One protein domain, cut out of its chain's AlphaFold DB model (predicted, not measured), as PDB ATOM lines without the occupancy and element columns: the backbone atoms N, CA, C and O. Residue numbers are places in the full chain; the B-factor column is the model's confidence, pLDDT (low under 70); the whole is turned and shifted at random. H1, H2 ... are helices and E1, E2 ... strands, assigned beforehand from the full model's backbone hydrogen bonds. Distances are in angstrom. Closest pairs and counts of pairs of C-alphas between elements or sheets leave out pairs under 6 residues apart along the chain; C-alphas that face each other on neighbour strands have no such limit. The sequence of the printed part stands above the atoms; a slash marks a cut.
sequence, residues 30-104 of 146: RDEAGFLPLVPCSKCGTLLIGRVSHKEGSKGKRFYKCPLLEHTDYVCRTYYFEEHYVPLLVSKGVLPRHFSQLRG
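Overview. This is residues 30 to 104 of the 146 residues of the protein "Hypothetical protein" of Miscanthus lutarioriparius (UniProt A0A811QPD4). Little of this domain is regular: a small three-stranded antiparallel sheet, the meander E1-E2-E3, has long loops around it, with H1 standing up from it and short H2 packed on H1. Loop 66 to 78 and H2 lie at opposite ends. Of 75 printed residues, 26 are in named elements, in the order E1, E2, E3, H1, H2, class mixed. It is compact, radius of gyration of the C-alphas 13.0 A, spanning 39 by 30 by 24 A.

Along the chain. E1, residues 49 to 52, begins at C-alpha (34.315, 32.863, 56.362). E2 is residues 62 to 65, E3 79 to 81. H1, residues 82 to 91, is 14.3 A long. H2, residues 97 to 101, ends at C-alpha (34.988, 31.050, 32.450).

Arrangement. Hairpin E1-E2 has N 51 and O 63 2.9 A apart; hairpin E2-E3 has N 64 and O 80 2.8 A apart. H1 is on the sheet, height 9.6 A. H2 touches H1, closest C-alphas Pro 87 and Ser 100, 5.6 A. O i to N i+4 pairs within hydrogen-bond range: H1 4 of 6, H2 0 of 1, but 2 of 2 at i+3.

Size, cuts and confidence. The farthest C-alphas, Thr 72 and Gly 104, are 39.4 A apart. The printed part has no cut; link E2 to E3 is long. Residues 69 to 74 and 98 to 104 are under pLDDT 70.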
ATOM      1  N   ARG A  30      28.138  25.334  46.026       87.06
ATOM      2  CA  ARG A  30      27.632  26.180  47.084       87.06
ATOM      3  C   ARG A  30      27.034  25.342  48.212       87.06
ATOM      4  O   ARG A  30      26.430  24.306  47.965       87.06
ATOM      5  N   ASP A  31      27.196  25.815  49.437       84.88
ATOM      6  CA  ASP A  31      26.506  25.265  50.599       84.88
ATOM      7  C   ASP A  31      25.011  25.633  50.602       84.88
ATOM      8  O   ASP A  31      24.518  26.355  49.729       84.88
ATOM      9  N   GLU A  32      24.286  25.160  51.617       85.31
ATOM     10  CA  GLU A  32      22.859  25.449  51.818       85.31
ATOM     11  C   GLU A  32      22.561  26.959  51.939       85.31
ATOM     12  O   GLU A  32      21.459  27.407  51.632       85.31
ATOM     13  N   ALA A  33      23.552  27.765  52.335       84.00
ATOM     14  CA  ALA A  33      23.457  29.221  52.419       84.00
ATOM     15  C   ALA A  33      23.896  29.935  51.118       84.00
ATOM     16  O   ALA A  33      23.880  31.170  51.016       84.00
ATOM     17  N   GLY A  34      24.263  29.178  50.082       87.50
ATOM     18  CA  GLY A  34      24.667  29.687  48.779       87.50
ATOM     19  C   GLY A  34      26.108  30.207  48.717       87.50
ATOM     20  O   GLY A  34      26.435  30.953  47.782       87.50
ATOM     21  N   PHE A  35      26.975  29.866  49.673       90.44
ATOM     22  CA  PHE A  35      28.397  30.222  49.668       90.44
ATOM     23  C   PHE A  35      29.255  29.148  49.016       90.44
ATOM     24  O   PHE A  35      29.027  27.964  49.200       90.44
ATOM     25  N   LEU A  36      30.285  29.573  48.290       92.06
ATOM     26  CA  LEU A  36      31.316  28.691  47.746       92.06
ATOM     27  C   LEU A  36      32.116  28.015  48.872       92.06
ATOM     28  O   LEU A  36      32.165  28.551  49.985       92.06
ATOM     29  N   PRO A  37      32.831  26.911  48.581       92.69
ATOM     30  CA  PRO A  37      33.549  26.158  49.598       92.69
ATOM     31  C   PRO A  37      34.563  27.043  50.322       92.69
ATOM     32  O   PRO A  37      35.329  27.787  49.697       92.69
ATOM     33  N   LEU A  38      34.576  26.971  51.649       93.62
ATOM     34  CA  LEU A  38      35.495  27.731  52.490       93.62
ATOM     35  C   LEU A  38      36.842  27.009  52.548       93.62
ATOM     36  O   LEU A  38      36.910  25.835  52.900       93.62
ATOM     37  N   VAL A  39      37.923  27.705  52.195       93.44
ATOM     38  CA  VAL A  39      39.284  27.144  52.225       93.44
ATOM     39  C   VAL A  39      40.144  27.823  53.288       93.44
ATOM     40  O   VAL A  39      39.859  28.958  53.674       93.44
ATOM     41  N   PRO A  40      41.237  27.179  53.735       93.56
ATOM     42  CA  PRO A  40      42.230  27.824  54.582       93.56
ATOM     43  C   PRO A  40      42.794  29.098  53.942       93.56
ATOM     44  O   PRO A  40      43.138  29.129  52.748       93.56
ATOM     45  N   CYS A  41      42.916  30.147  54.754       90.94
ATOM     46  CA  CYS A  41      43.592  31.385  54.409       90.94
ATOM     47  C   CYS A  41      45.050  31.093  54.035       90.94
ATOM     48  O   CYS A  41      45.775  30.443  54.779       90.94
ATOM     49  N   SER A  42      45.513  31.628  52.907       87.06
ATOM     50  CA  SER A  42      46.890  31.431  52.437       87.06
ATOM     51  C   SER A  42      47.955  32.130  53.288       87.06
ATOM     52  O   SER A  42      49.137  31.858  53.108       87.06
ATOM     53  N   LYS A  43      47.561  33.054  54.175       86.75
ATOM     54  CA  LYS A  43      48.482  33.816  55.029       86.75
ATOM     55  C   LYS A  43      48.652  33.209  56.417       86.75
ATOM     56  O   LYS A  43      49.776  33.125  56.889       86.75
ATOM     57  N   CYS A  44      47.556  32.802  57.055       86.88
ATOM     58  CA  CYS A  44      47.562  32.330  58.446       86.88
ATOM     59  C   CYS A  44      47.008  30.908  58.630       86.88
ATOM     60  O   CYS A  44      47.010  30.401  59.743       86.88
ATOM     61  N   GLY A  45      46.504  30.261  57.575       88.25
ATOM     62  CA  GLY A  45      45.946  28.906  57.652       88.25
ATOM     63  C   GLY A  45      44.542  28.810  58.258       88.25
ATOM     64  O   GLY A  45      43.892  27.783  58.098       88.25
ATOM     65  N   THR A  46      44.020  29.867  58.889       90.06
ATOM     66  CA  THR A  46      42.654  29.875  59.438       90.06
ATOM     67  C   THR A  46      41.607  29.731  58.338       90.06
ATOM     68  O   THR A  46      41.739  30.329  57.268       90.06
ATOM     69  N   LEU A  47      40.550  28.958  58.598       92.38
ATOM     70  CA  LEU A  47      39.445  28.786  57.660       92.38
ATOM     71  C   LEU A  47      38.774  30.138  57.366       92.38
ATOM     72  O   LEU A  47      38.449  30.896  58.283       92.38
ATOM     73  N   LEU A  48      38.601  30.457  56.081       92.69
ATOM     74  CA  LEU A  48      37.892  31.667  55.665       92.69
ATOM     75  C   LEU A  48      36.408  31.586  56.035       92.69
ATOM     76  O   LEU A  48      35.846  30.502  56.151       92.69
ATOM     77  N   ILE A  49      35.761  32.744  56.151       92.81
ATOM     78  CA  ILE A  49      34.315  32.863  56.362       92.81
ATOM     79  C   ILE A  49      33.647  33.533  55.161       92.81
ATOM     80  O   ILE A  49      34.185  34.502  54.620       92.81
ATOM     81  N   GLY A  50      32.471  33.040  54.768       93.62
ATOM     82  CA  GLY A  50      31.599  33.657  53.769       93.62
ATOM     83  C   GLY A  50      30.604  34.622  54.416       93.62
ATOM     84  O   GLY A  50      30.065  34.348  55.486       93.62
ATOM     85  N   ARG A  51      30.379  35.783  53.799       93.25
ATOM     86  CA  ARG A  51      29.408  36.794  54.244       93.25
ATOM     87  C   ARG A  51      28.758  37.480  53.047       93.25
ATOM     88  O   ARG A  51      29.316  37.508  51.951       93.25
ATOM     89  N   VAL A  52      27.587  38.064  53.270       93.12
ATOM     90  CA  VAL A  52      26.919  38.954  52.315       93.12
ATOM     91  C   VAL A  52      27.191  40.394  52.741       93.12
ATOM     92  O   VAL A  52      27.121  40.718  53.923       93.12
ATOM     93  N   SER A  53      27.559  41.263  51.801       90.31
ATOM     94  CA  SER A  53      27.793  42.676  52.089       90.31
ATOM     95  C   SER A  53      26.476  43.414  52.293       90.31
ATOM     96  O   SER A  53      25.524  43.247  51.531       90.31
ATOM     97  N   HIS A  54      26.451  44.272  53.309       91.56
ATOM     98  CA  HIS A  54      25.362  45.212  53.581       91.56
ATOM     99  C   HIS A  54      25.754  46.659  53.236       91.56
ATOM    100  O   HIS A  54      24.934  47.560  53.382       91.56
ATOM    101  N   LYS A  55      26.991  46.887  52.767       88.00
ATOM    102  CA  LYS A  55      27.506  48.224  52.447       88.00
ATOM    103  C   LYS A  55      26.891  48.755  51.157       88.00
ATOM    104  O   LYS A  55      26.748  48.018  50.178       88.00
ATOM    105  N   GLU A  56      26.597  50.049  51.131       89.00
ATOM    106  CA  GLU A  56      26.158  50.743  49.922       89.00
ATOM    107  C   GLU A  56      27.176  50.544  48.779       89.00
ATOM    108  O   GLU A  56      28.383  50.458  49.007       89.00
ATOM    109  N   GLY A  57      26.689  50.319  47.556       89.00
ATOM    110  CA  GLY A  57      27.514  49.966  46.389       89.00
ATOM    111  C   GLY A  57      27.939  48.491  46.278       89.00
ATOM    112  O   GLY A  57      28.291  48.034  45.191       89.00
ATOM    113  N   SER A  58      27.864  47.700  47.355       89.31
ATOM    114  CA  SER A  58      28.134  46.247  47.313       89.31
ATOM    115  C   SER A  58      27.063  45.394  47.990       89.31
ATOM    116  O   SER A  58      27.258  44.191  48.161       89.31
ATOM    117  N   LYS A  59      25.926  45.993  48.355       92.56
ATOM    118  CA  LYS A  59      24.826  45.327  49.051       92.56
ATOM    119  C   LYS A  59      24.388  44.066  48.299       92.56
ATOM    120  O   LYS A  59      24.182  44.099  47.089       92.56
ATOM    121  N   GLY A  60      24.276  42.951  49.013       89.25
ATOM    122  CA  GLY A  60      23.906  41.650  48.452       89.25
ATOM    123  C   GLY A  60      25.063  40.864  47.822       89.25
ATOM    124  O   GLY A  60      24.913  39.669  47.574       89.25
ATOM    125  N   LYS A  61      26.241  41.468  47.604       90.69
ATOM    126  CA  LYS A  61      27.404  40.738  47.073       90.69
ATOM    127  C   LYS A  61      28.019  39.839  48.143       90.69
ATOM    128  O   LYS A  61      28.245  40.275  49.272       90.69
ATOM    129  N   ARG A  62      28.356  38.602  47.769       92.56
ATOM    130  CA  ARG A  62      29.087  37.667  48.634       92.56
ATOM    131  C   ARG A  62      30.582  37.978  48.646       92.56
ATOM    132  O   ARG A  62      31.182  38.266  47.606       92.56
ATOM    133  N   PHE A  63      31.184  37.879  49.821       93.38
ATOM    134  CA  PHE A  63      32.619  38.011  50.025       93.38
ATOM    135  C   PHE A  63      33.126  36.985  51.038       93.38
ATOM    136  O   PHE A  63      32.375  36.480  51.871       93.38
ATOM    137  N   TYR A  64      34.420  36.699  50.959       93.94
ATOM    138  CA  TYR A  64      35.126  35.707  51.755       93.94
ATOM    139  C   TYR A  64      36.306  36.389  52.435       93.94
ATOM    140  O   TYR A  64      37.108  37.043  51.767       93.94
ATOM    141  N   LYS A  65      36.422  36.275  53.758       91.56
ATOM    142  CA  LYS A  65      37.493  36.941  54.513       91.56
ATOM    143  C   LYS A  65      38.077  36.057  55.602       91.56
ATOM    144  O   LYS A  65      37.437  35.106  56.042       91.56
ATOM    145  N   CYS A  66      39.289  36.381  56.043       91.25
ATOM    146  CA  CYS A  66      39.847  35.777  57.247       91.25
ATOM    147  C   CYS A  66      39.128  36.335  58.490       91.25
ATOM    148  O   CYS A  66      38.899  37.548  58.552       91.25
ATOM    149  N   PRO A  67      38.755  35.492  59.469       88.56
ATOM    150  CA  PRO A  67      38.142  35.964  60.708       88.56
ATOM    151  C   PRO A  67      39.141  36.617  61.678       88.56
ATOM    152  O   PRO A  67      38.710  37.359  62.553       88.56
ATOM    153  N   LEU A  68      40.453  36.390  61.524       81.75
ATOM    154  CA  LEU A  68      41.496  36.976  62.379       81.75
ATOM    155  C   LEU A  68      41.761  38.447  62.019       81.75
ATOM    156  O   LEU A  68      42.805  38.793  61.458       81.75
ATOM    157  N   LEU A  69      40.773  39.298  62.298       66.12
ATOM    158  CA  LEU A  69      40.809  40.732  62.020       66.12
ATOM    159  C   LEU A  69      41.281  41.573  63.203       66.12
ATOM    160  O   LEU A  69      41.870  42.622  62.975       66.12
ATOM    161  N   GLU A  70      41.050  41.140  64.437       57.84
ATOM    162  CA  GLU A  70      41.247  41.991  65.611       57.84
ATOM    163  C   GLU A  70      41.824  41.170  66.771       57.84
ATOM    164  O   GLU A  70      41.382  40.044  67.003       57.84
ATOM    165  N   HIS A  71      42.824  41.762  67.442       51.91
ATOM    166  CA  HIS A  71      43.510  41.376  68.693       51.91
ATOM    167  C   HIS A  71      45.016  41.036  68.646       51.91
ATOM    168  O   HIS A  71      45.553  40.670  69.686       51.91
ATOM    169  N   THR A  72      45.749  41.206  67.536       55.38
ATOM    170  CA  THR A  72      47.235  41.145  67.557       55.38
ATOM    171  C   THR A  72      47.874  42.012  66.465       55.38
ATOM    172  O   THR A  72      47.213  42.353  65.485       55.38
ATOM    173  N   ASP A  73      49.178  42.294  66.569       60.00
ATOM    174  CA  ASP A  73      50.006  42.930  65.519       60.00
ATOM    175  C   ASP A  73      50.015  42.166  64.171       60.00
ATOM    176  O   ASP A  73      50.554  42.638  63.170       60.00
ATOM    177  N   TYR A  74      49.373  40.992  64.117       63.25
ATOM    178  CA  TYR A  74      49.287  40.089  62.971       63.25
ATOM    179  C   TYR A  74      47.873  40.020  62.372       63.25
ATOM    180  O   TYR A  74      47.381  38.944  62.025       63.25
ATOM    181  N   VAL A  75      47.202  41.167  62.219       73.00
ATOM    182  CA  VAL A  75      45.881  41.231  61.571       73.00
ATOM    183  C   VAL A  75      45.941  40.667  60.149       73.00
ATOM    184  O   VAL A  75      46.586  41.217  59.249       73.00
ATOM    185  N   CYS A  76      45.199  39.587  59.909       83.81
ATOM    186  CA  CYS A  76      45.141  38.944  58.609       83.81
ATOM    187  C   CYS A  76      44.074  39.608  57.731       83.81
ATOM    188  O   CYS A  76      42.907  39.221  57.718       83.81
ATOM    189  N   ARG A  77      44.490  40.575  56.907       84.50
ATOM    190  CA  ARG A  77      43.606  41.360  56.017       84.50
ATOM    191  C   ARG A  77      43.158  40.625  54.745       84.50
ATOM    192  O   ARG A  77      42.802  41.255  53.751       84.50
ATOM    193  N   THR A  78      43.213  39.295  54.734       89.44
ATOM    194  CA  THR A  78      42.792  38.497  53.578       89.44
ATOM    195  C   THR A  78      41.295  38.655  53.343       89.44
ATOM    196  O   THR A  78      40.483  38.362  54.222       89.44
ATOM    197  N   TYR A  79      40.952  39.081  52.131       91.25
ATOM    198  CA  TYR A  79      39.598  39.397  51.708       91.25
ATOM    199  C   TYR A  79      39.455  39.163  50.200       91.25
ATOM    200  O   TYR A  79      40.328  39.564  49.430       91.25
ATOM    201  N   TYR A  80      38.344  38.559  49.777       92.56
ATOM    202  CA  TYR A  80      38.003  38.314  48.378       92.56
ATOM    203  C   TYR A  80      36.509  38.537  48.149       92.56
ATOM    204  O   TYR A  80      35.680  37.938  48.830       92.56
ATOM    205  N   PHE A  81      36.139  39.323  47.139       92.56
ATOM    206  CA  PHE A  81      34.803  39.184  46.558       92.56
ATOM    207  C   PHE A  81      34.697  37.858  45.804       92.56
ATOM    208  O   PHE A  81      35.707  37.284  45.392       92.56
ATOM    209  N   GLU A  82      33.469  37.381  45.604       89.69
ATOM    210  CA  GLU A  82      33.216  36.110  44.918       89.69
ATOM    211  C   GLU A  82      33.928  36.020  43.550       89.69
ATOM    212  O   GLU A  82      34.426  34.961  43.181       89.69
ATOM    213  N   GLU A  83      34.059  37.136  42.825       87.50
ATOM    214  CA  GLU A  83      34.763  37.224  41.533       87.50
ATOM    215  C   GLU A  83      36.254  36.904  41.591       87.50
ATOM    216  O   GLU A  83      36.783  36.294  40.666       87.50
ATOM    217  N   HIS A  84      36.911  37.229  42.700       90.00
ATOM    218  CA  HIS A  84      38.314  36.888  42.930       90.00
ATOM    219  C   HIS A  84      38.477  35.562  43.675       90.00
ATOM    220  O   HIS A  84      39.543  34.949  43.629       90.00
ATOM    221  N   TYR A  85      37.425  35.096  44.349       92.00
ATOM    222  CA  TYR A  85      37.457  33.850  45.103       92.00
ATOM    223  C   TYR A  85      37.300  32.616  44.208       92.00
ATOM    224  O   TYR A  85      38.031  31.644  44.372       92.00
ATOM    225  N   VAL A  86      36.423  32.661  43.201       90.50
ATOM    226  CA  VAL A  86      36.260  31.566  42.224       90.50
ATOM    227  C   VAL A  86      37.584  31.154  41.558       90.50
ATOM    228  O   VAL A  86      37.927  29.972  41.637       90.50
ATOM    229  N   PRO A  87      38.384  32.057  40.954       89.06
ATOM    230  CA  PRO A  87      39.652  31.662  40.339       89.06
ATOM    231  C   PRO A  87      40.670  31.128  41.362       89.06
ATOM    232  O   PRO A  87      41.464  30.240  41.038       89.06
ATOM    233  N   LEU A  88      40.625  31.589  42.618       90.19
ATOM    234  CA  LEU A  88      41.432  31.011  43.696       90.19
ATOM    235  C   LEU A  88      41.036  29.552  43.964       90.19
ATOM    236  O   LEU A  88      41.899  28.691  44.099       90.19
ATOM    237  N   LEU A  89      39.742  29.251  44.014       90.62
ATOM    238  CA  LEU A  89      39.276  27.884  44.236       90.62
ATOM    239  C   LEU A  89      39.575  26.961  43.053       90.62
ATOM    240  O   LEU A  89      39.938  25.805  43.260       90.62
ATOM    241  N   VAL A  90      39.480  27.476  41.826       89.06
ATOM    242  CA  VAL A  90      39.874  26.740  40.618       89.06
ATOM    243  C   VAL A  90      41.369  26.426  40.638       89.06
ATOM    244  O   VAL A  90      41.763  25.288  40.389       89.06
ATOM    245  N   SER A  91      42.215  27.404  40.974       87.69
ATOM    246  CA  SER A  91      43.668  27.186  41.040       87.69
ATOM    247  C   SER A  91      44.074  26.214  42.152       87.69
ATOM    248  O   SER A  91      45.034  25.469  41.983       87.69
ATOM    249  N   LYS A  92      43.309  26.149  43.250       87.12
ATOM    250  CA  LYS A  92      43.473  25.146  44.314       87.12
ATOM    251  C   LYS A  92      42.895  23.763  43.976       87.12
ATOM    252  O   LYS A  92      43.042  22.851  44.781       87.12
ATOM    253  N   GLY A  93      42.220  23.601  42.836       87.75
ATOM    254  CA  GLY A  93      41.558  22.348  42.459       87.75
ATOM    255  C   GLY A  93      40.301  22.026  43.275       87.75
ATOM    256  O   GLY A  93      39.818  20.902  43.221       87.75
ATOM    257  N   VAL A  94      39.770  23.001  44.019       89.06
ATOM    258  CA  VAL A  94      38.524  22.863  44.791       89.06
ATOM    259  C   VAL A  94      37.308  22.998  43.876       89.06
ATOM    260  O   VAL A  94      36.319  22.295  44.055       89.06
ATOM    261  N   LEU A  95      37.395  23.886  42.878       86.62
ATOM    262  CA  LEU A  95      36.402  24.009  41.811       86.62
ATOM    263  C   LEU A  95      36.956  23.481  40.477       86.62
ATOM    264  O   LEU A  95      38.143  23.665  40.190       86.62
ATOM    265  N   PRO A  96      36.110  22.902  39.608       82.31
ATOM    266  CA  PRO A  96      36.487  22.535  38.252       82.31
ATOM    267  C   PRO A  96      36.929  23.736  37.420       82.31
ATOM    268  O   PRO A  96      36.411  24.846  37.548       82.31
ATOM    269  N   ARG A  97      37.833  23.491  36.466       75.31
ATOM    270  CA  ARG A  97      38.438  24.541  35.630       75.31
ATOM    271  C   ARG A  97      37.434  25.357  34.814       75.31
ATOM    272  O   ARG A  97      37.675  26.542  34.591       75.31
ATOM    273  N   HIS A  98      36.304  24.773  34.418       69.69
ATOM    274  CA  HIS A  98      35.289  25.467  33.620       69.69
ATOM    275  C   HIS A  98      34.576  26.597  34.387       69.69
ATOM    276  O   HIS A  98      34.090  27.537  33.764       69.69
ATOM    277  N   PHE A  99      34.600  26.599  35.727       65.88
ATOM    278  CA  PHE A  99      34.027  27.692  36.526       65.88
ATOM    279  C   PHE A  99      34.813  29.004  36.424       65.88
ATOM    280  O   PHE A  99      34.266  30.069  36.701       65.88
ATOM    281  N   SER A 100      36.073  28.959  35.980       60.50
ATOM    282  CA  SER A 100      36.855  30.175  35.726       60.50
ATOM    283  C   SER A 100      36.314  31.012  34.556       60.50
ATOM    284  O   SER A 100      36.602  32.202  34.483       60.50
ATOM    285  N   GLN A 101      35.508  30.415  33.668       54.56
ATOM    286  CA  GLN A 101      34.988  31.050  32.450       54.56
ATOM    287  C   GLN A 101      33.571  31.631  32.600       54.56
ATOM    288  O   GLN A 101      33.150  32.431  31.766       54.56
ATOM    289  N   LEU A 102      32.837  31.291  33.667       52.78
ATOM    290  CA  LEU A 102      31.423  31.677  33.830       52.78
ATOM    291  C   LEU A 102      31.197  33.178  34.085       52.78
ATOM    292  O   LEU A 102      30.079  33.654  33.936       52.78
ATOM    293  N   ARG A 103      32.242  33.955  34.403       51.69
ATOM    294  CA  ARG A 103      32.171  35.431  34.470       51.69
ATOM    295  C   ARG A 103      32.699  36.151  33.226       51.69
ATOM    296  O   ARG A 103      32.876  37.360  33.265       51.69
ATOM    297  N   GLY A 104      32.992  35.434  32.143       43.16
ATOM    298  CA  GLY A 104      33.567  36.036  30.938       43.16
ATOM    299  C   GLY A 104      32.560  36.450  29.865       43.16
ATOM    300  O   GLY A 104      32.980  37.038  28.873       43.16
TER     301      GLY A 104